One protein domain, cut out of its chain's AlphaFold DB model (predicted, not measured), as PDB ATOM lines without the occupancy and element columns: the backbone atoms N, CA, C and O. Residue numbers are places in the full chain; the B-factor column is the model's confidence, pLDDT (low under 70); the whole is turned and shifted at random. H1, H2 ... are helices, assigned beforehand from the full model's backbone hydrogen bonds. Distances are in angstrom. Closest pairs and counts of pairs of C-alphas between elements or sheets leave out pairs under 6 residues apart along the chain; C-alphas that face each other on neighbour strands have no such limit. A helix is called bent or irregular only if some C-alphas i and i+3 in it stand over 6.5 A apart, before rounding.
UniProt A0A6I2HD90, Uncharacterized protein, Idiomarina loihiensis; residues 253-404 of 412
ATOM      1  N   GLU A 253     -30.657 -48.717   8.638       85.75
ATOM      2  CA  GLU A 253     -32.055 -48.595   8.210       85.75
ATOM      3  C   GLU A 253     -32.236 -48.805   6.696       85.75
ATOM      4  O   GLU A 253     -33.269 -49.305   6.250       85.75
ATOM      5  N   SER A 254     -31.201 -48.519   5.897       88.19
ATOM      6  CA  SER A 254     -31.218 -48.737   4.448       88.19
ATOM      7  C   SER A 254     -31.055 -50.210   4.047       88.19
ATOM      8  O   SER A 254     -31.208 -50.528   2.868       88.19
ATOM      9  N   ARG A 255     -30.781 -51.140   4.982       85.12
ATOM     10  CA  ARG A 255     -30.492 -52.560   4.679       85.12
ATOM     11  C   ARG A 255     -31.586 -53.242   3.845       85.12
ATOM     12  O   ARG A 255     -31.259 -54.054   2.983       85.12
ATOM     13  N   THR A 256     -32.858 -52.884   4.035       85.69
ATOM     14  CA  THR A 256     -33.973 -53.396   3.212       85.69
ATOM     15  C   THR A 256     -33.902 -52.882   1.772       85.69
ATOM     16  O   THR A 256     -33.927 -53.688   0.845       85.69
ATOM     17  N   TYR A 257     -33.753 -51.567   1.577       89.56
ATOM     18  CA  TYR A 257     -33.601 -50.951   0.250       89.56
ATOM     19  C   TYR A 257     -32.412 -51.552  -0.508       89.56
ATOM     20  O   TYR A 257     -32.567 -52.010  -1.637       89.56
ATOM     21  N   LEU A 258     -31.251 -51.621   0.147       92.44
ATOM     22  CA  LEU A 258     -30.017 -52.127  -0.448       92.44
ATOM     23  C   LEU A 258     -30.114 -53.610  -0.827       92.44
ATOM     24  O   LEU A 258     -29.699 -53.984  -1.921       92.44
ATOM     25  N   ARG A 259     -30.725 -54.449   0.021       87.69
ATOM     26  CA  ARG A 259     -30.965 -55.861  -0.309       87.69
ATOM     27  C   ARG A 259     -31.857 -56.012  -1.541       87.69
ATOM     28  O   ARG A 259     -31.531 -56.797  -2.423       87.69
ATOM     29  N   PHE A 260     -32.969 -55.283  -1.612       86.94
ATOM     30  CA  PHE A 260     -33.885 -55.390  -2.751       86.94
ATOM     31  C   PHE A 260     -33.324 -54.758  -4.037       86.94
ATOM     32  O   PHE A 260     -33.634 -55.235  -5.125       86.94
ATOM     33  N   LEU A 261     -32.425 -53.774  -3.926       92.19
ATOM     34  CA  LEU A 261     -31.633 -53.270  -5.052       92.19
ATOM     35  C   LEU A 261     -30.678 -54.353  -5.597       92.19
ATOM     36  O   LEU A 261     -30.636 -54.578  -6.805       92.19
ATOM     37  N   THR A 262     -29.986 -55.086  -4.714       88.06
ATOM     38  CA  THR A 262     -29.188 -56.270  -5.085       88.06
ATOM     39  C   THR A 262     -30.039 -57.383  -5.702       88.06
ATOM     40  O   THR A 262     -29.608 -57.995  -6.675       88.06
ATOM     41  N   GLU A 263     -31.238 -57.664  -5.181       82.56
ATOM     42  CA  GLU A 263     -32.153 -58.658  -5.768       82.56
ATOM     43  C   GLU A 263     -32.612 -58.249  -7.178       82.56
ATOM     44  O   GLU A 263     -32.575 -59.072  -8.091       82.56
ATOM     45  N   MET A 264     -32.976 -56.978  -7.379       86.31
ATOM     46  CA  MET A 264     -33.323 -56.426  -8.694       86.31
ATOM     47  C   MET A 264     -32.177 -56.629  -9.699       86.31
ATOM     48  O   MET A 264     -32.423 -57.117 -10.794       86.31
ATOM     49  N   ALA A 265     -30.936 -56.315  -9.311       83.69
ATOM     50  CA  ALA A 265     -29.711 -56.636 -10.052       83.69
ATOM     51  C   ALA A 265     -29.511 -58.147 -10.339       83.69
ATOM     52  O   ALA A 265     -29.476 -58.605 -11.480       83.69
ATOM     53  N   GLY A 266     -29.293 -58.929  -9.280       73.00
ATOM     54  CA  GLY A 266     -28.593 -60.216  -9.348       73.00
ATOM     55  C   GLY A 266     -29.431 -61.486  -9.248       73.00
ATOM     56  O   GLY A 266     -28.858 -62.576  -9.224       73.00
ATOM     57  N   ASN A 267     -30.756 -61.383  -9.127       68.94
ATOM     58  CA  ASN A 267     -31.626 -62.553  -9.042       68.94
ATOM     59  C   ASN A 267     -31.681 -63.299 -10.394       68.94
ATOM     60  O   ASN A 267     -31.805 -62.685 -11.453       68.94
ATOM     61  N   SER A 268     -31.579 -64.630 -10.365       63.84
ATOM     62  CA  SER A 268     -31.576 -65.488 -11.558       63.84
ATOM     63  C   SER A 268     -32.964 -65.721 -12.177       63.84
ATOM     64  O   SER A 268     -33.045 -66.277 -13.271       63.84
ATOM     65  N   GLY A 269     -34.040 -65.252 -11.531       62.81
ATOM     66  CA  GLY A 269     -35.402 -65.224 -12.073       62.81
ATOM     67  C   GLY A 269     -35.583 -64.295 -13.282       62.81
ATOM     68  O   GLY A 269     -34.628 -63.724 -13.815       62.81
ATOM     69  N   THR A 270     -36.826 -64.143 -13.728       75.50
ATOM     70  CA  THR A 270     -37.211 -63.342 -14.904       75.50
ATOM     71  C   THR A 270     -36.992 -61.835 -14.700       75.50
ATOM     72  O   THR A 270     -36.749 -61.368 -13.585       75.50
ATOM     73  N   ILE A 271     -37.089 -61.036 -15.771       80.00
ATOM     74  CA  ILE A 271     -37.091 -59.564 -15.646       80.00
ATOM     75  C   ILE A 271     -38.327 -59.054 -14.887       80.00
ATOM     76  O   ILE A 271     -38.243 -58.048 -14.190       80.00
ATOM     77  N   ASP A 272     -39.435 -59.794 -14.952       77.31
ATOM     78  CA  ASP A 272     -40.658 -59.583 -14.180       77.31
ATOM     79  C   ASP A 272     -40.398 -59.768 -12.668       77.31
ATOM     80  O   ASP A 272     -40.671 -58.867 -11.871       77.31
ATOM     81  N   ASP A 273     -39.747 -60.874 -12.274       75.44
ATOM     82  CA  ASP A 273     -39.308 -61.126 -10.888       75.44
ATOM     83  C   ASP A 273     -38.331 -60.048 -10.387       75.44
ATOM     84  O   ASP A 273     -38.389 -59.605  -9.235       75.44
ATOM     85  N   ARG A 274     -37.407 -59.599 -11.243       81.44
ATOM     86  CA  ARG A 274     -36.424 -58.563 -10.892       81.44
ATOM     87  C   ARG A 274     -37.072 -57.189 -10.736       81.44
ATOM     88  O   ARG A 274     -36.719 -56.467  -9.802       81.44
ATOM     89  N   LEU A 275     -38.054 -56.839 -11.570       87.06
ATOM     90  CA  LEU A 275     -38.794 -55.582 -11.432       87.06
ATOM     91  C   LEU A 275     -39.634 -55.549 -10.145       87.06
ATOM     92  O   LEU A 275     -39.655 -54.515  -9.478       87.06
ATOM     93  N   LEU A 276     -40.238 -56.673  -9.728       83.69
ATOM     94  CA  LEU A 276     -40.884 -56.784  -8.409       83.69
ATOM     95  C   LEU A 276     -39.924 -56.412  -7.275       83.69
ATOM     96  O   LEU A 276     -40.263 -55.591  -6.422       83.69
ATOM     97  N   ASN A 277     -38.708 -56.963  -7.286       85.12
ATOM     98  CA  ASN A 277     -37.680 -56.614  -6.304       85.12
ATOM     99  C   ASN A 277     -37.308 -55.121  -6.376       85.12
ATOM    100  O   ASN A 277     -37.190 -54.467  -5.340       85.12
ATOM    101  N   GLY A 278     -37.225 -54.549  -7.580       90.25
ATOM    102  CA  GLY A 278     -37.026 -53.113  -7.787       90.25
ATOM    103  C   GLY A 278     -38.137 -52.237  -7.189       90.25
ATOM    104  O   GLY A 278     -37.853 -51.211  -6.568       90.25
ATOM    105  N   PHE A 279     -39.400 -52.649  -7.297       91.31
ATOM    106  CA  PHE A 279     -40.519 -51.954  -6.655       91.31
ATOM    107  C   PHE A 279     -40.498 -52.082  -5.122       91.31
ATOM    108  O   PHE A 279     -40.777 -51.100  -4.435       91.31
ATOM    109  N   VAL A 280     -40.094 -53.228  -4.559       87.44
ATOM    110  CA  VAL A 280     -39.911 -53.353  -3.098       87.44
ATOM    111  C   VAL A 280     -38.746 -52.479  -2.611       87.44
ATOM    112  O   VAL A 280     -38.852 -51.845  -1.558       87.44
ATOM    113  N   ALA A 281     -37.669 -52.346  -3.394       90.12
ATOM    114  CA  ALA A 281     -36.602 -51.382  -3.117       90.12
ATOM    115  C   ALA A 281     -37.135 -49.934  -3.119       90.12
ATOM    116  O   ALA A 281     -36.809 -49.152  -2.226       90.12
ATOM    117  N   LEU A 282     -37.999 -49.581  -4.075       93.62
ATOM    118  CA  LEU A 282     -38.648 -48.268  -4.141       93.62
ATOM    119  C   LEU A 282     -39.550 -47.996  -2.927       93.62
ATOM    120  O   LEU A 282     -39.522 -46.897  -2.381       93.62
ATOM    121  N   GLU A 283     -40.319 -48.982  -2.467       90.31
ATOM    122  CA  GLU A 283     -41.163 -48.867  -1.268       90.31
ATOM    123  C   GLU A 283     -40.340 -48.727   0.023       90.31
ATOM    124  O   GLU A 283     -40.721 -47.970   0.923       90.31
ATOM    125  N   ALA A 284     -39.174 -49.376   0.093       90.06
ATOM    126  CA  ALA A 284     -38.248 -49.244   1.216       90.06
ATOM    127  C   ALA A 284     -37.690 -47.813   1.378       90.06
ATOM    128  O   ALA A 284     -37.387 -47.414   2.501       90.06
ATOM    129  N   LEU A 285     -37.639 -47.002   0.310       89.50
ATOM    130  CA  LEU A 285     -37.276 -45.575   0.383       89.50
ATOM    131  C   LEU A 285     -38.342 -44.696   1.072       89.50
ATOM    132  O   LEU A 285     -38.085 -43.515   1.316       89.50
ATOM    133  N   PHE A 286     -39.530 -45.235   1.377       88.19
ATOM    134  CA  PHE A 286     -40.662 -44.489   1.946       88.19
ATOM    135  C   PHE A 286     -41.247 -45.102   3.231       88.19
ATOM    136  O   PHE A 286     -42.344 -44.717   3.637       88.19
ATOM    137  N   GLU A 287     -40.529 -46.011   3.902       74.62
ATOM    138  CA  GLU A 287     -40.891 -46.539   5.236       74.62
ATOM    139  C   GLU A 287     -42.314 -47.145   5.301       74.62
ATOM    140  O   GLU A 287     -43.051 -46.942   6.266       74.62
ATOM    141  N   GLY A 288     -42.753 -47.830   4.237       61.97
ATOM    142  CA  GLY A 288     -44.098 -48.422   4.154       61.97
ATOM    143  C   GLY A 288     -45.249 -47.413   3.998       61.97
ATOM    144  O   GLY A 288     -46.419 -47.798   4.002       61.97
ATOM    145  N   LYS A 289     -44.957 -46.116   3.834       71.19
ATOM    146  CA  LYS A 289     -45.965 -45.097   3.503       71.19
ATOM    147  C   LYS A 289     -46.372 -45.266   2.039       71.19
ATOM    148  O   LYS A 289     -45.519 -45.451   1.174       71.19
ATOM    149  N   LYS A 290     -47.676 -45.149   1.745       80.62
ATOM    150  CA  LYS A 290     -48.212 -45.270   0.376       80.62
ATOM    151  C   LYS A 290     -47.430 -44.380  -0.599       80.62
ATOM    152  O   LYS A 290     -47.270 -43.183  -0.345       80.62
ATOM    153  N   LEU A 291     -47.004 -44.968  -1.718       87.25
ATOM    154  CA  LEU A 291     -46.316 -44.271  -2.805       87.25
ATOM    155  C   LEU A 291     -47.138 -43.065  -3.295       87.25
ATOM    156  O   LEU A 291     -48.355 -43.149  -3.468       87.25
ATOM    157  N   GLN A 292     -46.465 -41.932  -3.499       90.88
ATOM    158  CA  GLN A 292     -47.066 -40.657  -3.901       90.88
ATOM    159  C   GLN A 292     -46.230 -40.035  -5.020       90.88
ATOM    160  O   GLN A 292     -45.013 -39.917  -4.870       90.88
ATOM    161  N   GLU A 293     -46.886 -39.605  -6.105       94.19
ATOM    162  CA  GLU A 293     -46.261 -39.046  -7.320       94.19
ATOM    163  C   GLU A 293     -45.221 -37.967  -6.966       94.19
ATOM    164  O   GLU A 293     -44.054 -38.062  -7.343       94.19
ATOM    165  N   ASP A 294     -45.615 -37.013  -6.119       94.50
ATOM    166  CA  ASP A 294     -44.774 -35.917  -5.624       94.50
ATOM    167  C   ASP A 294     -43.551 -36.345  -4.808       94.50
ATOM    168  O   ASP A 294     -42.555 -35.623  -4.783       94.50
ATOM    169  N   LYS A 295     -43.619 -37.481  -4.107       94.00
ATOM    170  CA  LYS A 295     -42.503 -37.977  -3.291       94.00
ATOM    171  C   LYS A 295     -41.504 -38.751  -4.134       94.00
ATOM    172  O   LYS A 295     -40.310 -38.541  -3.965       94.00
ATOM    173  N   ILE A 296     -41.979 -39.582  -5.063       95.50
ATOM    174  CA  ILE A 296     -41.112 -40.300  -6.007       95.50
ATOM    175  C   ILE A 296     -40.412 -39.306  -6.936       95.50
ATOM    176  O   ILE A 296     -39.190 -39.345  -7.036       95.50
ATOM    177  N   SER A 297     -41.162 -38.370  -7.530       96.50
ATOM    178  CA  SER A 297     -40.627 -37.323  -8.411       96.50
ATOM    179  C   SER A 297     -39.466 -36.560  -7.761       96.50
ATOM    180  O   SER A 297     -38.388 -36.473  -8.344       96.50
ATOM    181  N   ARG A 298     -39.631 -36.105  -6.509       95.19
ATOM    182  CA  ARG A 298     -38.569 -35.412  -5.755       95.19
ATOM    183  C   ARG A 298     -37.440 -36.328  -5.275       95.19
ATOM    184  O   ARG A 298     -36.311 -35.870  -5.174       95.19
ATOM    185  N   ARG A 299     -37.725 -37.588  -4.917       94.38
ATOM    186  CA  ARG A 299     -36.719 -38.516  -4.366       94.38
ATOM    187  C   ARG A 299     -35.783 -39.060  -5.443       94.38
ATOM    188  O   ARG A 299     -34.601 -39.218  -5.163       94.38
ATOM    189  N   LEU A 300     -36.308 -39.342  -6.635       95.62
ATOM    190  CA  LEU A 300     -35.560 -39.913  -7.762       95.62
ATOM    191  C   LEU A 300     -35.147 -38.869  -8.816       95.62
ATOM    192  O   LEU A 300     -34.465 -39.225  -9.771       95.62
ATOM    193  N   SER A 301     -35.551 -37.603  -8.651       95.12
ATOM    194  CA  SER A 301     -35.339 -36.514  -9.618       95.12
ATOM    195  C   SER A 301     -35.903 -36.834 -11.009       95.12
ATOM    196  O   SER A 301     -35.197 -36.755 -12.011       95.12
ATOM    197  N   ILE A 302     -37.186 -37.207 -11.057       96.62
ATOM    198  CA  ILE A 302     -37.923 -37.531 -12.292       96.62
ATOM    199  C   ILE A 302     -39.200 -36.697 -12.422       96.62
ATOM    200  O   ILE A 302     -39.753 -36.223 -11.422       96.62
ATOM    201  N   SER A 303     -39.726 -36.591 -13.643       96.25
ATOM    202  CA  SER A 303     -41.009 -35.936 -13.915       96.25
ATOM    203  C   SER A 303     -42.159 -36.532 -13.086       96.25
ATOM    204  O   SER A 303     -42.195 -37.731 -12.782       96.25
ATOM    205  N   ARG A 304     -43.163 -35.708 -12.756       95.38
ATOM    206  CA  ARG A 304     -44.409 -36.186 -12.123       95.38
ATOM    207  C   ARG A 304     -45.136 -37.226 -12.984       95.38
ATOM    208  O   ARG A 304     -45.756 -38.133 -12.436       95.38
ATOM    209  N   VAL A 305     -45.038 -37.127 -14.312       95.00
ATOM    210  CA  VAL A 305     -45.664 -38.069 -15.256       95.00
ATOM    211  C   VAL A 305     -44.965 -39.430 -15.204       95.00
ATOM    212  O   VAL A 305     -45.638 -40.453 -15.104       95.00
ATOM    213  N   THR A 306     -43.630 -39.452 -15.164       96.00
ATOM    214  CA  THR A 306     -42.831 -40.677 -15.012       96.00
ATOM    215  C   THR A 306     -43.049 -41.304 -13.631       96.00
ATOM    216  O   THR A 306     -43.253 -42.512 -13.525       96.00
ATOM    217  N   ALA A 307     -43.113 -40.495 -12.566       96.44
ATOM    218  CA  ALA A 307     -43.459 -40.967 -11.223       96.44
ATOM    219  C   ALA A 307     -44.869 -41.586 -11.160       96.44
ATOM    220  O   ALA A 307     -45.063 -42.617 -10.515       96.44
ATOM    221  N   LYS A 308     -45.848 -40.995 -11.860       95.44
ATOM    222  CA  LYS A 308     -47.201 -41.549 -12.000       95.44
ATOM    223  C   LYS A 308     -47.201 -42.864 -12.775       95.44
ATOM    224  O   LYS A 308     -47.819 -43.820 -12.318       95.44
ATOM    225  N   PHE A 309     -46.487 -42.929 -13.900       95.75
ATOM    226  CA  PHE A 309     -46.325 -44.150 -14.692       95.75
ATOM    227  C   PHE A 309     -45.755 -45.296 -13.842       95.75
ATOM    228  O   PHE A 309     -46.349 -46.367 -13.816       95.75
ATOM    229  N   ILE A 310     -44.696 -45.046 -13.061       96.12
ATOM    230  CA  ILE A 310     -44.111 -46.035 -12.139       96.12
ATOM    231  C   ILE A 310     -45.134 -46.522 -11.098       96.12
ATOM    232  O   ILE A 310     -45.218 -47.723 -10.853       96.12
ATOM    233  N   ILE A 311     -45.935 -45.629 -10.499       94.44
ATOM    234  CA  ILE A 311     -46.969 -46.011  -9.517       94.44
ATOM    235  C   ILE A 311     -48.074 -46.861 -10.158       94.44
ATOM    236  O   ILE A 311     -48.501 -47.853  -9.571       94.44
ATOM    237  N   GLU A 312     -48.560 -46.467 -11.333       93.56
ATOM    238  CA  GLU A 312     -49.644 -47.158 -12.041       93.56
ATOM    239  C   GLU A 312     -49.179 -48.545 -12.514       93.56
ATOM    240  O   GLU A 312     -49.840 -49.540 -12.216       93.56
ATOM    241  N   LEU A 313     -47.986 -48.623 -13.123       93.75
ATOM    242  CA  LEU A 313     -47.302 -49.864 -13.503       93.75
ATOM    243  C   LEU A 313     -47.146 -50.797 -12.295       93.75
ATOM    244  O   LEU A 313     -47.655 -51.915 -12.322       93.75
ATOM    245  N   ARG A 314     -46.529 -50.319 -11.204       91.12
ATOM    246  CA  ARG A 314     -46.346 -51.077  -9.956       91.12
ATOM    247  C   ARG A 314     -47.669 -51.625  -9.429       91.12
ATOM    248  O   ARG A 314     -47.732 -52.779  -9.019       91.12
ATOM    249  N   ASN A 315     -48.724 -50.811  -9.395       89.06
ATOM    250  CA  ASN A 315     -49.992 -51.221  -8.794       89.06
ATOM    251  C   ASN A 315     -50.702 -52.298  -9.615       89.06
ATOM    252  O   ASN A 315     -51.114 -53.298  -9.035       89.06
ATOM    253  N   THR A 316     -50.807 -52.139 -10.936       85.50
ATOM    254  CA  THR A 316     -51.380 -53.183 -11.798       85.50
ATOM    255  C   THR A 316     -50.555 -54.467 -11.725       85.50
ATOM    256  O   THR A 316     -51.123 -55.541 -11.552       85.50
ATOM    257  N   PHE A 317     -49.225 -54.363 -11.768       81.56
ATOM    258  CA  PHE A 317     -48.327 -55.515 -11.703       81.56
ATOM    259  C   PHE A 317     -48.530 -56.333 -10.412       81.56
ATOM    260  O   PHE A 317     -48.746 -57.543 -10.468       81.56
ATOM    261  N   PHE A 318     -48.533 -55.675  -9.243       77.88
ATOM    262  CA  PHE A 318     -48.725 -56.342  -7.946       77.88
ATOM    263  C   PHE A 318     -50.139 -56.882  -7.705       77.88
ATOM    264  O   PHE A 318     -50.284 -57.843  -6.950       77.88
ATOM    265  N   HIS A 319     -51.178 -56.250  -8.258       74.19
ATOM    266  CA  HIS A 319     -52.565 -56.653  -7.997       74.19
ATOM    267  C   HIS A 319     -53.087 -57.711  -8.976       74.19
ATOM    268  O   HIS A 319     -53.862 -58.566  -8.551       74.19
ATOM    269  N   ASP A 320     -52.632 -57.698 -10.231       68.00
ATOM    270  CA  ASP A 320     -53.114 -58.619 -11.265       68.00
ATOM    271  C   ASP A 320     -52.149 -59.790 -11.543       68.00
ATOM    272  O   ASP A 320     -52.541 -60.746 -12.209       68.00
ATOM    273  N   GLY A 321     -50.893 -59.737 -11.070       72.31
ATOM    274  CA  GLY A 321     -49.896 -60.800 -11.297       72.31
ATOM    275  C   GLY A 321     -49.451 -60.944 -12.761       72.31
ATOM    276  O   GLY A 321     -49.131 -62.043 -13.209       72.31
ATOM    277  N   ARG A 322     -49.488 -59.838 -13.511       76.12
ATOM    278  CA  ARG A 322     -49.181 -59.735 -14.948       76.12
ATOM    279  C   ARG A 322     -47.677 -59.651 -15.226       76.12
ATOM    280  O   ARG A 322     -46.931 -59.175 -14.375       76.12
ATOM    281  N   SER A 323     -47.250 -60.004 -16.443       84.81
ATOM    282  CA  SER A 323     -45.913 -59.617 -16.925       84.81
ATOM    283  C   SER A 323     -45.831 -58.107 -17.171       84.81
ATOM    284  O   SER A 323     -46.858 -57.417 -17.235       84.81
ATOM    285  N   ILE A 324     -44.623 -57.569 -17.376       86.75
ATOM    286  CA  ILE A 324     -44.427 -56.153 -17.728       86.75
ATOM    287  C   ILE A 324     -45.253 -55.792 -18.971       86.75
ATOM    288  O   ILE A 324     -45.896 -54.743 -18.988       86.75
ATOM    289  N   LYS A 325     -45.290 -56.667 -19.986       88.62
ATOM    290  CA  LYS A 325     -46.006 -56.399 -21.239       88.62
ATOM    291  C   LYS A 325     -47.519 -56.393 -21.039       88.62
ATOM    292  O   LYS A 325     -48.152 -55.387 -21.334       88.62
ATOM    293  N   ASP A 326     -48.082 -57.436 -20.424       88.31
ATOM    294  CA  ASP A 326     -49.531 -57.491 -20.166       88.31
ATOM    295  C   ASP A 326     -49.991 -56.332 -19.258       88.31
ATOM    296  O   ASP A 326     -51.137 -55.889 -19.334       88.31
ATOM    297  N   THR A 327     -49.100 -55.833 -18.390       92.38
ATOM    298  CA  THR A 327     -49.336 -54.657 -17.538       92.38
ATOM    299  C   THR A 327     -49.407 -53.365 -18.362       92.38
ATOM    300  O   THR A 327     -50.294 -52.548 -18.115       92.38
ATOM    301  N   LEU A 328     -48.515 -53.170 -19.343       93.94
ATOM    302  CA  LEU A 328     -48.539 -52.017 -20.255       93.94
ATOM    303  C   LEU A 328     -49.797 -52.022 -21.134       93.94
ATOM    304  O   LEU A 328     -50.483 -51.001 -21.218       93.94
ATOM    305  N   ASP A 329     -50.119 -53.173 -21.727       92.12
ATOM    306  CA  ASP A 329     -51.273 -53.366 -22.609       92.12
ATOM    307  C   ASP A 329     -52.581 -53.048 -21.859       92.12
ATOM    308  O   ASP A 329     -53.359 -52.177 -22.263       92.12
ATOM    309  N   PHE A 330     -52.772 -53.667 -20.689       92.81
ATOM    310  CA  PHE A 330     -53.935 -53.452 -19.824       92.81
ATOM    311  C   PHE A 330     -54.033 -52.013 -19.297       92.81
ATOM    312  O   PHE A 330     -55.129 -51.447 -19.229       92.81
ATOM    313  N   LEU A 331     -52.905 -51.380 -18.947       93.50
ATOM    314  CA  LEU A 331     -52.902 -49.969 -18.567       93.50
ATOM    315  C   LEU A 331     -53.332 -49.078 -19.732       93.50
ATOM    316  O   LEU A 331     -54.136 -48.174 -19.509       93.50
ATOM    317  N   LEU A 332     -52.876 -49.328 -20.962       93.69
ATOM    318  CA  LEU A 332     -53.318 -48.540 -22.113       93.69
ATOM    319  C   LEU A 332     -54.827 -48.703 -22.353       93.69
ATOM    320  O   LEU A 332     -55.527 -47.695 -22.458       93.69
ATOM    321  N   GLU A 333     -55.358 -49.929 -22.335       92.19
ATOM    322  CA  GLU A 333     -56.804 -50.180 -22.443       92.19
ATOM    323  C   GLU A 333     -57.629 -49.477 -21.353       92.19
ATOM    324  O   GLU A 333     -58.749 -49.018 -21.605       92.19
ATOM    325  N   GLN A 334     -57.105 -49.384 -20.125       91.31
ATOM    326  CA  GLN A 334     -57.752 -48.625 -19.057       91.31
ATOM    327  C   GLN A 334     -57.664 -47.113 -19.281       91.31
ATOM    328  O   GLN A 334     -58.677 -46.421 -19.159       91.31
ATOM    329  N   LYS A 335     -56.481 -46.568 -19.591       92.75
ATOM    330  CA  LYS A 335     -56.294 -45.113 -19.695       92.75
ATOM    331  C   LYS A 335     -56.900 -44.527 -20.974       92.75
ATOM    332  O   LYS A 335     -57.337 -43.383 -20.932       92.75
ATOM    333  N   LEU A 336     -57.067 -45.295 -22.055       89.88
ATOM    334  CA  LEU A 336     -57.815 -44.852 -23.247       89.88
ATOM    335  C   LEU A 336     -59.294 -44.526 -22.954       89.88
ATOM    336  O   LEU A 336     -59.883 -43.696 -23.642       89.88
ATOM    337  N   LYS A 337     -59.883 -45.091 -21.889       90.19
ATOM    338  CA  LYS A 337     -61.232 -44.733 -21.394       90.19
ATOM    339  C   LYS A 337     -61.258 -43.371 -20.676       90.19
ATOM    340  O   LYS A 337     -62.326 -42.834 -20.397       90.19
ATOM    341  N   HIS A 338     -60.084 -42.800 -20.403       87.62
ATOM    342  CA  HIS A 338     -59.867 -41.527 -19.720       87.62
ATOM    343  C   HIS A 338     -58.800 -40.699 -20.470       87.62
ATOM    344  O   HIS A 338     -57.702 -40.503 -19.946       87.62
ATOM    345  N   PRO A 339     -59.093 -40.182 -21.683       76.31
ATOM    346  CA  PRO A 339     -58.094 -39.650 -22.628       76.31
ATOM    347  C   PRO A 339     -57.288 -38.419 -22.159       76.31
ATOM    348  O   PRO A 339     -56.401 -37.966 -22.870       76.31
ATOM    349  N   GLN A 340     -57.568 -37.885 -20.966       84.00
ATOM    350  CA  GLN A 340     -56.781 -36.838 -20.298       84.00
ATOM    351  C   GLN A 340     -55.706 -37.405 -19.340       84.00
ATOM    352  O   GLN A 340     -55.078 -36.658 -18.594       84.00
ATOM    353  N   ALA A 341     -55.501 -38.728 -19.300       88.19
ATOM    354  CA  ALA A 341     -54.491 -39.353 -18.449       88.19
ATOM    355  C   ALA A 341     -53.068 -39.103 -19.004       88.19
ATOM    356  O   ALA A 341     -52.739 -39.591 -20.086       88.19
ATOM    357  N   PRO A 342     -52.171 -38.416 -18.266       88.62
ATOM    358  CA  PRO A 342     -50.907 -37.916 -18.820       88.62
ATOM    359  C   PRO A 342     -49.873 -39.008 -19.138       88.62
ATOM    360  O   PRO A 342     -48.855 -38.716 -19.755       88.62
ATOM    361  N   ILE A 343     -50.114 -40.261 -18.735       92.62
ATOM    362  CA  ILE A 343     -49.232 -41.403 -19.030       92.62
ATOM    363  C   ILE A 343     -49.555 -42.100 -20.364       92.62
ATOM    364  O   ILE A 343     -48.838 -43.021 -20.741       92.62
ATOM    365  N   ILE A 344     -50.610 -41.685 -21.082       91.44
ATOM    366  CA  ILE A 344     -50.991 -42.290 -22.371       91.44
ATOM    367  C   ILE A 344     -49.838 -42.259 -23.398       91.44
ATOM    368  O   ILE A 344     -49.573 -43.320 -23.960       91.44
ATOM    369  N   PRO A 345     -49.086 -41.152 -23.600       90.00
ATOM    370  CA  PRO A 345     -47.965 -41.138 -24.547       90.00
ATOM    371  C   PRO A 345     -46.851 -42.129 -24.181       90.00
ATOM    372  O   PRO A 345     -46.330 -42.821 -25.049       90.00
ATOM    373  N   LEU A 346     -46.532 -42.266 -22.887       92.31
ATOM    374  CA  LEU A 346     -45.522 -43.211 -22.393       92.31
ATOM    375  C   LEU A 346     -45.944 -44.662 -22.681       92.31
ATOM    376  O   LEU A 346     -45.137 -45.470 -23.136       92.31
ATOM    377  N   LEU A 347     -47.222 -44.985 -22.455       93.62
ATOM    378  CA  LEU A 347     -47.794 -46.301 -22.758       93.62
ATOM    379  C   LEU A 347     -47.825 -46.575 -24.272       93.62
ATOM    380  O   LEU A 347     -47.497 -47.681 -24.698       93.62
ATOM    381  N   GLN A 348     -48.164 -45.575 -25.091       91.62
ATOM    382  CA  GLN A 348     -48.192 -45.685 -26.555       91.62
ATOM    383  C   GLN A 348     -46.793 -45.860 -27.166       91.62
ATOM    384  O   GLN A 348     -46.633 -46.675 -28.075       91.62
ATOM    385  N   ALA A 349     -45.777 -45.163 -26.650       89.88
ATOM    386  CA  ALA A 349     -44.391 -45.323 -27.089       89.88
ATOM    387  C   ALA A 349     -43.823 -46.715 -26.743       89.88
ATOM    388  O   ALA A 349     -43.074 -47.290 -27.532       89.88
ATOM    389  N   LEU A 350     -44.207 -47.280 -25.589       91.00
ATOM    390  CA  LEU A 350     -43.754 -48.601 -25.145       91.00
ATOM    391  C   LEU A 350     -44.485 -49.763 -25.835       91.00
ATOM    392  O   LEU A 350     -43.827 -50.689 -26.297       91.00
ATOM    393  N   ILE A 351     -45.820 -49.731 -25.955       88.56
ATOM    394  CA  ILE A 351     -46.602 -50.874 -26.483       88.56
ATOM    395  C   ILE A 351     -46.246 -51.239 -27.937       88.56
ATOM    396  O   ILE A 351     -46.433 -52.367 -28.382       88.56
ATOM    397  N   GLN A 352     -45.711 -50.274 -28.686       83.06
ATOM    398  CA  GLN A 352     -45.303 -50.420 -30.085       83.06
ATOM    399  C   GLN A 352     -43.941 -51.115 -30.265       83.06
ATOM    400  O   GLN A 352     -43.436 -51.156 -31.388       83.06
ATOM    401  N   ARG A 353     -43.330 -51.624 -29.185       84.56
ATOM    402  CA  ARG A 353     -41.984 -52.206 -29.182       84.56
ATOM    403  C   ARG A 353     -41.952 -53.654 -28.689       84.56
ATOM    404  O   ARG A 353     -42.690 -54.055 -27.791       84.56
ATOM    405  N   GLU A 354     -41.053 -54.443 -29.270       83.62
ATOM    406  CA  GLU A 354     -40.823 -55.845 -28.887       83.62
ATOM    407  C   GLU A 354     -39.987 -55.951 -27.600       83.62
ATOM    408  O   GLU A 354     -40.250 -56.807 -26.757       83.62
ATOM    409  N   ASP A 355     -39.050 -55.021 -27.401       84.75
ATOM    410  CA  ASP A 355     -38.148 -54.901 -26.248       84.75
ATOM    411  C   ASP A 355     -38.733 -54.083 -25.077       84.75
ATOM    412  O   ASP A 355     -38.027 -53.787 -24.112       84.75
ATOM    413  N   ALA A 356     -40.027 -53.743 -25.112       88.38
ATOM    414  CA  ALA A 356     -40.688 -52.877 -24.127       88.38
ATOM    415  C   ALA A 356     -40.458 -53.310 -22.666       88.38
ATOM    416  O   ALA A 356     -40.162 -52.473 -21.811       88.38
ATOM    417  N   SER A 357     -40.532 -54.616 -22.382       87.31
ATOM    418  CA  SER A 357     -40.279 -55.161 -21.043       87.31
ATOM    419  C   SER A 357     -38.829 -54.965 -20.591       87.31
ATOM    420  O   SER A 357     -38.590 -54.650 -19.425       87.31
ATOM    421  N   TRP A 358     -37.862 -55.098 -21.508       88.69
ATOM    422  CA  TRP A 358     -36.456 -54.818 -21.220       88.69
ATOM    423  C   TRP A 358     -36.228 -53.327 -20.982       88.69
ATOM    424  O   TRP A 358     -35.567 -52.982 -20.006       88.69
ATOM    425  N   ILE A 359     -36.807 -52.443 -21.803       90.62
ATOM    426  CA  ILE A 359     -36.685 -50.986 -21.626       90.62
ATOM    427  C   ILE A 359     -37.237 -50.564 -20.263       90.62
ATOM    428  O   ILE A 359     -36.541 -49.887 -19.509       90.62
ATOM    429  N   VAL A 360     -38.452 -50.987 -19.907       93.94
ATOM    430  CA  VAL A 360     -39.067 -50.649 -18.612       93.94
ATOM    431  C   VAL A 360     -38.202 -51.120 -17.442       93.94
ATOM    432  O   VAL A 360     -37.936 -50.338 -16.531       93.94
ATOM    433  N   TYR A 361     -37.732 -52.368 -17.475       93.31
ATOM    434  CA  TYR A 361     -36.912 -52.930 -16.405       93.31
ATOM    435  C   TYR A 361     -35.517 -52.281 -16.313       93.31
ATOM    436  O   TYR A 361     -35.127 -51.833 -15.236       93.31
ATOM    437  N   SER A 362     -34.779 -52.182 -17.424       92.06
ATOM    438  CA  SER A 362     -33.411 -51.638 -17.444       92.06
ATOM    439  C   SER A 362     -33.369 -50.151 -17.086       92.06
ATOM    440  O   SER A 362     -32.578 -49.760 -16.233       92.06
ATOM    441  N   SER A 363     -34.276 -49.335 -17.632       95.19
ATOM    442  CA  SER A 363     -34.346 -47.896 -17.323       95.19
ATOM    443  C   SER A 363     -34.729 -47.640 -15.861       95.19
ATOM    444  O   SER A 363     -34.254 -46.690 -15.238       95.19
ATOM    445  N   PHE A 364     -35.580 -48.498 -15.284       96.94
ATOM    446  CA  PHE A 364     -35.910 -48.448 -13.862       96.94
ATOM    447  C   PHE A 364     -34.723 -48.885 -12.990       96.94
ATOM    448  O   PHE A 364     -34.439 -48.248 -11.974       96.94
ATOM    449  N   ALA A 365     -33.992 -49.926 -13.400       94.19
ATOM    450  CA  ALA A 365     -32.782 -50.368 -12.718       94.19
ATOM    451  C   ALA A 365     -31.693 -49.281 -12.729       94.19
ATOM    452  O   ALA A 365     -31.104 -49.006 -11.682       94.19
ATOM    453  N   ASP A 366     -31.481 -48.614 -13.867       95.12
ATOM    454  CA  ASP A 366     -30.567 -47.477 -14.005       95.12
ATOM    455  C   ASP A 366     -30.973 -46.307 -13.106       95.12
ATOM    456  O   ASP A 366     -30.140 -45.785 -12.362       95.12
ATOM    457  N   LEU A 367     -32.257 -45.937 -13.086       97.12
ATOM    458  CA  LEU A 367     -32.772 -44.897 -12.195       97.12
ATOM    459  C   LEU A 367     -32.496 -45.222 -10.715       97.12
ATOM    460  O   LEU A 367     -32.034 -44.365  -9.958       97.12
ATOM    461  N   MET A 368     -32.741 -46.467 -10.302       97.19
ATOM    462  CA  MET A 368     -32.577 -46.908  -8.915       97.19
ATOM    463  C   MET A 368     -31.105 -47.035  -8.494       97.19
ATOM    464  O   MET A 368     -30.768 -46.655  -7.368       97.19
ATOM    465  N   TYR A 369     -30.216 -47.495  -9.382       96.06
ATOM    466  CA  TYR A 369     -28.770 -47.525  -9.127       96.06
ATOM    467  C   TYR A 369     -28.119 -46.135  -9.188       96.06
ATOM    468  O   TYR A 369     -27.183 -45.871  -8.435       96.06
ATOM    469  N   THR A 370     -28.641 -45.219 -10.004       95.88
ATOM    470  CA  THR A 370     -28.174 -43.823 -10.050       95.88
ATOM    471  C   THR A 370     -28.635 -43.038  -8.815       95.88
ATOM    472  O   THR A 370     -27.875 -42.246  -8.252       95.88
ATOM    473  N   HIS A 371     -29.844 -43.316  -8.306       96.44
ATOM    474  CA  HIS A 371     -30.276 -42.825  -6.996       96.44
ATOM    475  C   HIS A 371     -29.367 -43.352  -5.874       96.44
ATOM    476  O   HIS A 371     -28.883 -42.567  -5.060       96.44
ATOM    477  N   PHE A 372     -29.067 -44.656  -5.869       96.75
ATOM    478  CA  PHE A 372     -28.131 -45.266  -4.921       96.75
ATOM    479  C   PHE A 372     -26.741 -44.613  -4.964       96.75
ATOM    480  O   PHE A 372     -26.232 -44.227  -3.915       96.75
ATOM    481  N   ALA A 373     -26.162 -44.426  -6.155       95.62
ATOM    482  CA  ALA A 373     -24.883 -43.741  -6.339       95.62
ATOM    483  C   ALA A 373     -24.883 -42.343  -5.699       95.62
ATOM    484  O   ALA A 373     -24.005 -42.028  -4.894       95.62
ATOM    485  N   THR A 374     -25.936 -41.562  -5.957       95.38
ATOM    486  CA  THR A 374     -26.136 -40.239  -5.346       95.38
ATOM    487  C   THR A 374     -26.186 -40.316  -3.811       95.38
ATOM    488  O   THR A 374     -25.600 -39.471  -3.136       95.38
ATOM    489  N   LEU A 375     -26.842 -41.334  -3.232       95.00
ATOM    490  CA  LEU A 375     -26.923 -41.522  -1.773       95.00
ATOM    491  C   LEU A 375     -25.576 -41.880  -1.129       95.00
ATOM    492  O   LEU A 375     -25.306 -41.435  -0.013       95.00
ATOM    493  N   VAL A 376     -24.739 -42.673  -1.806       95.56
ATOM    494  CA  VAL A 376     -23.417 -43.075  -1.290       95.56
ATOM    495  C   VAL A 376     -22.311 -42.043  -1.562       95.56
ATOM    496  O   VAL A 376     -21.190 -42.225  -1.095       95.56
ATOM    497  N   GLY A 377     -22.609 -40.952  -2.276       94.00
ATOM    498  CA  GLY A 377     -21.633 -39.915  -2.633       94.00
ATOM    499  C   GLY A 377     -20.764 -40.264  -3.846       94.00
ATOM    500  O   GLY A 377     -19.654 -39.755  -3.965       94.00
ATOM    501  N   LEU A 378     -21.252 -41.136  -4.731       95.31
ATOM    502  CA  LEU A 378     -20.638 -41.415  -6.028       95.31
ATOM    503  C   LEU A 378     -21.253 -40.524  -7.108       95.31
ATOM    504  O   LEU A 378     -22.454 -40.257  -7.095       95.31
ATOM    505  N   ASP A 379     -20.420 -40.101  -8.054       92.25
ATOM    506  CA  ASP A 379     -20.820 -39.277  -9.192       92.25
ATOM    507  C   ASP A 379     -21.791 -40.044 -10.123       92.25
ATOM    508  O   ASP A 379     -21.384 -41.070 -10.693       92.25
ATOM    509  N   PRO A 380     -23.041 -39.561 -10.303       88.69
ATOM    510  CA  PRO A 380     -24.034 -40.138 -11.209       88.69
ATOM    511  C   PRO A 380     -23.569 -40.304 -12.660       88.69
ATOM    512  O   PRO A 380     -24.045 -41.217 -13.329       88.69
ATOM    513  N   GLU A 381     -22.656 -39.463 -13.154       88.12
ATOM    514  CA  GLU A 381     -22.164 -39.529 -14.540       88.12
ATOM    515  C   GLU A 381     -21.153 -40.671 -14.748       88.12
ATOM    516  O   GLU A 381     -20.956 -41.141 -15.867       88.12
ATOM    517  N   THR A 382     -20.558 -41.197 -13.668       89.75
ATOM    518  CA  THR A 382     -19.653 -42.363 -13.741       89.75
ATOM    519  C   THR A 382     -20.381 -43.704 -13.827       89.75
ATOM    520  O   THR A 382     -19.737 -44.739 -14.025       89.75
ATOM    521  N   ILE A 383     -21.702 -43.715 -13.636       91.38
ATOM    522  CA  ILE A 383     -22.493 -44.934 -13.466       91.38
ATOM    523  C   ILE A 383     -22.779 -45.563 -14.829       91.38
ATOM    524  O   ILE A 383     -23.420 -44.963 -15.689       91.38
ATOM    525  N   ARG A 384     -22.311 -46.799 -15.037       88.94
ATOM    526  CA  ARG A 384     -22.511 -47.516 -16.304       88.94
ATOM    527  C   ARG A 384     -23.990 -47.870 -16.467       88.94
ATOM    528  O   ARG A 384     -24.462 -48.768 -15.766       88.94
ATOM    529  N   GLN A 385     -24.649 -47.223 -17.423       88.25
ATOM    530  CA  GLN A 385     -26.033 -47.493 -17.810       88.25
ATOM    531  C   GLN A 385     -26.189 -48.797 -18.618       88.25
ATOM    532  O   GLN A 385     -25.207 -49.327 -19.156       88.25
ATOM    533  N   TRP A 386     -27.423 -49.300 -18.711       85.50
ATOM    534  CA  TRP A 386     -27.821 -50.420 -19.584       85.50
ATOM    535  C   TRP A 386     -28.983 -50.088 -20.518       85.50
ATOM    536  O   TRP A 386     -29.153 -50.767 -21.530       85.50
ATOM    537  N   SER A 387     -29.786 -49.086 -20.171       88.62
ATOM    538  CA  SER A 387     -30.824 -48.540 -21.036       88.62
ATOM    539  C   SER A 387     -30.313 -47.336 -21.825       88.62
ATOM    540  O   SER A 387     -29.540 -46.526 -21.322       88.62
ATOM    541  N   GLU A 388     -30.818 -47.172 -23.047       85.00
ATOM    542  CA  GLU A 388     -30.693 -45.928 -23.824       85.00
ATOM    543  C   GLU A 388     -31.683 -44.841 -23.338       85.00
ATOM    544  O   GLU A 388     -31.646 -43.693 -23.787       85.00
ATOM    545  N   VAL A 389     -32.591 -45.206 -22.425       91.06
ATOM    546  CA  VAL A 389     -33.664 -44.372 -21.876       91.06
ATOM    547  C   VAL A 389     -33.341 -43.969 -20.437       91.06
ATOM    548  O   VAL A 389     -33.366 -44.789 -19.519       91.06
ATOM    549  N   ASP A 390     -33.113 -42.672 -20.220       92.75
ATOM    550  CA  ASP A 390     -32.975 -42.099 -18.881       92.75
ATOM    551  C   ASP A 390     -34.335 -41.644 -18.314       92.75
ATOM    552  O   ASP A 390     -34.936 -40.682 -18.794       92.75
ATOM    553  N   LEU A 391     -34.753 -42.310 -17.228       94.62
ATOM    554  CA  LEU A 391     -35.796 -41.956 -16.243       94.62
ATOM    555  C   LEU A 391     -36.045 -40.451 -16.006       94.62
ATOM    556  O   LEU A 391     -37.172 -40.015 -15.739       94.62
ATOM    557  N   ARG A 392     -34.955 -39.684 -16.008       92.38
ATOM    558  CA  ARG A 392     -34.872 -38.306 -15.509       92.38
ATOM    559  C   ARG A 392     -35.090 -37.252 -16.594       92.38
ATOM    560  O   ARG A 392     -35.316 -36.094 -16.263       92.38
ATOM    561  N   ASP A 393     -35.054 -37.641 -17.867       92.06
ATOM    562  CA  ASP A 393     -35.389 -36.763 -18.988       92.06
ATOM    563  C   ASP A 393     -36.917 -36.679 -19.143       92.06
ATOM    564  O   ASP A 393     -37.569 -37.678 -19.442       92.06
ATOM    565  N   ASP A 394     -37.506 -35.491 -18.972       84.50
ATOM    566  CA  ASP A 394     -38.955 -35.259 -19.114       84.50
ATOM    567  C   ASP A 394     -39.528 -35.726 -20.474       84.50
ATOM    568  O   ASP A 394     -40.731 -35.974 -20.584       84.50
ATOM    569  N   SER A 395     -38.679 -35.866 -21.499       84.94
ATOM    570  CA  SER A 395     -39.020 -36.242 -22.876       84.94
ATOM    571  C   SER A 395     -38.642 -37.678 -23.271       84.94
ATOM    572  O   SER A 395     -38.805 -38.039 -24.439       84.94
ATOM    573  N   TRP A 396     -38.163 -38.526 -22.345       89.81
ATOM    574  CA  TRP A 396     -37.525 -39.820 -22.669       89.81
ATOM    575  C   TRP A 396     -38.320 -40.728 -23.624       89.81
ATOM    576  O   TRP A 396     -37.735 -41.408 -24.466       89.81
ATOM    577  N   PHE A 397     -39.652 -40.711 -23.539       84.81
ATOM    578  CA  PHE A 397     -40.543 -41.525 -24.369       84.81
ATOM    579  C   PHE A 397     -40.545 -41.102 -25.848       84.81
ATOM    580  O   PHE A 397     -40.697 -41.955 -26.717       84.81
ATOM    581  N   GLN A 398     -40.289 -39.827 -26.158       85.44
ATOM    582  CA  GLN A 398     -40.212 -39.325 -27.539       85.44
ATOM    583  C   GLN A 398     -39.018 -39.934 -28.294       85.44
ATOM    584  O   GLN A 398     -39.096 -40.198 -29.492       85.44
ATOM    585  N   LYS A 399     -37.922 -40.242 -27.586       81.56
ATOM    586  CA  LYS A 399     -36.737 -40.898 -28.168       81.56
ATOM    587  C   LYS A 399     -37.049 -42.311 -28.681       81.56
ATOM    588  O   LYS A 399     -36.472 -42.737 -29.680       81.56
ATOM    589  N   LEU A 400     -38.002 -43.007 -28.052       80.44
ATOM    590  CA  LEU A 400     -38.441 -44.344 -28.469       80.44
ATOM    591  C   LEU A 400     -39.255 -44.332 -29.771       80.44
ATOM    592  O   LEU A 400     -39.222 -45.321 -30.505       80.44
ATOM    593  N   GLU A 401     -39.948 -43.232 -30.077       68.69
ATOM    594  CA  GLU A 401     -40.742 -43.078 -31.305       68.69
ATOM    595  C   GLU A 401     -39.847 -42.883 -32.543       68.69
ATOM    596  O   GLU A 401     -40.147 -43.398 -33.623       68.69
ATOM    597  N   VAL A 402     -38.710 -42.194 -32.379       57.81
ATOM    598  CA  VAL A 402     -37.770 -41.843 -33.461       57.81
ATOM    599  C   VAL A 402     -36.974 -43.050 -33.982       57.81
ATOM    600  O   VAL A 402     -36.615 -43.093 -35.160       57.81
ATOM    601  N   GLN A 403     -36.734 -44.076 -33.156       52.41
ATOM    602  CA  GLN A 403     -35.895 -45.231 -33.523       52.41
ATOM    603  C   GLN A 403     -36.464 -46.141 -34.632       52.41
ATOM    604  O   GLN A 403     -35.745 -47.004 -35.134       52.41
ATOM    605  N   LYS A 404     -37.704 -45.934 -35.103       45.53
ATOM    606  CA  LYS A 404     -38.298 -46.710 -36.217       45.53
ATOM    607  C   LYS A 404     -37.553 -46.593 -37.565       45.53
ATOM    608  O   LYS A 404     -37.903 -47.314 -38.497       45.53
TER     609      LYS A 404
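Overview. This is residues 253 to 404 of the 412 residues of an uncharacterized protein of Idiomarina loihiensis (UniProt A0A6I2HD90). A bundle of three helices side by side, H1, H2 and H7, makes one end of this domain, and the helical hairpin of H5 and H6, with H8 packed on H6, makes the other. H4 stands between H2 and H5, with short H3 across its first half, and a long stretch with no named element, residues 377 to 395, folds back from the end of H7 to H8. The 152 printed residues hold eight named helices, H1 to H8 in order, and no named strand; the class is all helix. The whole is compact and rounded, with a radius of gyration of the C-alphas of 14.7 A and spans of 42 by 32 by 32 A.

Along the chain. Find C-alpha 253 at (-32.055, -48.595, 8.210); from there H1 runs to residue 266, 21.3 A. H1 is irregular, with C-alphas 253 and 256 7.2 A apart. Next come H2, residues 271 to 284, 19.8 A, and H3, residues 293 to 300. H4, residues 304 to 320, runs 24.1 A, and H5, residues 324 to 335, runs 16.3 A. After H6, residues 344 to 351, find C-alpha 356 at (-40.688, -52.877, -24.127), where H7 begins; it runs 30.3 A to residue 376. H8, residues 396 to 404, ends at C-alpha 404, (-38.298, -46.710, -36.217); it is only just irregular, with C-alphas 401 and 404 6.6 A apart.

Arrangement. Look first at H1 and H2, a hairpin at a shallow tilt of 12 degrees, whose closest C-alphas, of Met 264 and Arg 274, are 4.4 A apart. H7, the hub, touches H2 at a shallow tilt of 34 degrees, only just short of steep; the C-alphas of Leu 275 and Tyr 361 come closest, at 5.9 A. H7 touches H1 with residues 365 to 369 alone, closest at Ala 365 and Met 264, whose C-alphas are 7.3 A apart. H3 is about perpendicular to H4, at 75 degrees, and touches it, with the C-alphas of Glu 293 and Ala 307 closest at 5.2 A. H3 and H7 only just touch, with 3 pairs of C-alphas within 8 A, closest at Leu 300 and His 371, 6.1 A. H4 touches H5 with residues 312 to 317 alone, closest at the C-alphas of Phe 317 and Thr 327, 6.0 A. H4 and H7 are apart. H5 touches H7 with residues 324 to 325 alone, closest at the C-alphas of Ile 324 and Ser 357, 5.4 A. H5 and H6 form a hairpin, with the C-alphas of Leu 332 and Leu 347 closest at 6.0 A. H8 touches H6, with the C-alphas of Leu 346 and Phe 397 closest at 5.6 A. Every O i to N i+4 pair is within hydrogen-bond range in H2 to H7, against 9 of 10 in H1 and 0 of 5 in H8, where 3 of 6 O i to N i+3 pairs are within range.

Size, cuts and confidence. The C-alphas of Glu 253 and Lys 404, the two farthest apart, are 44.9 A apart. The printed part has no cut, and the link from H7 to H8 is long, with 19 residues. Mean pLDDT of the printed part is 87.6; residues 267 to 269, 288, 320 and 401 to 404 are under 70.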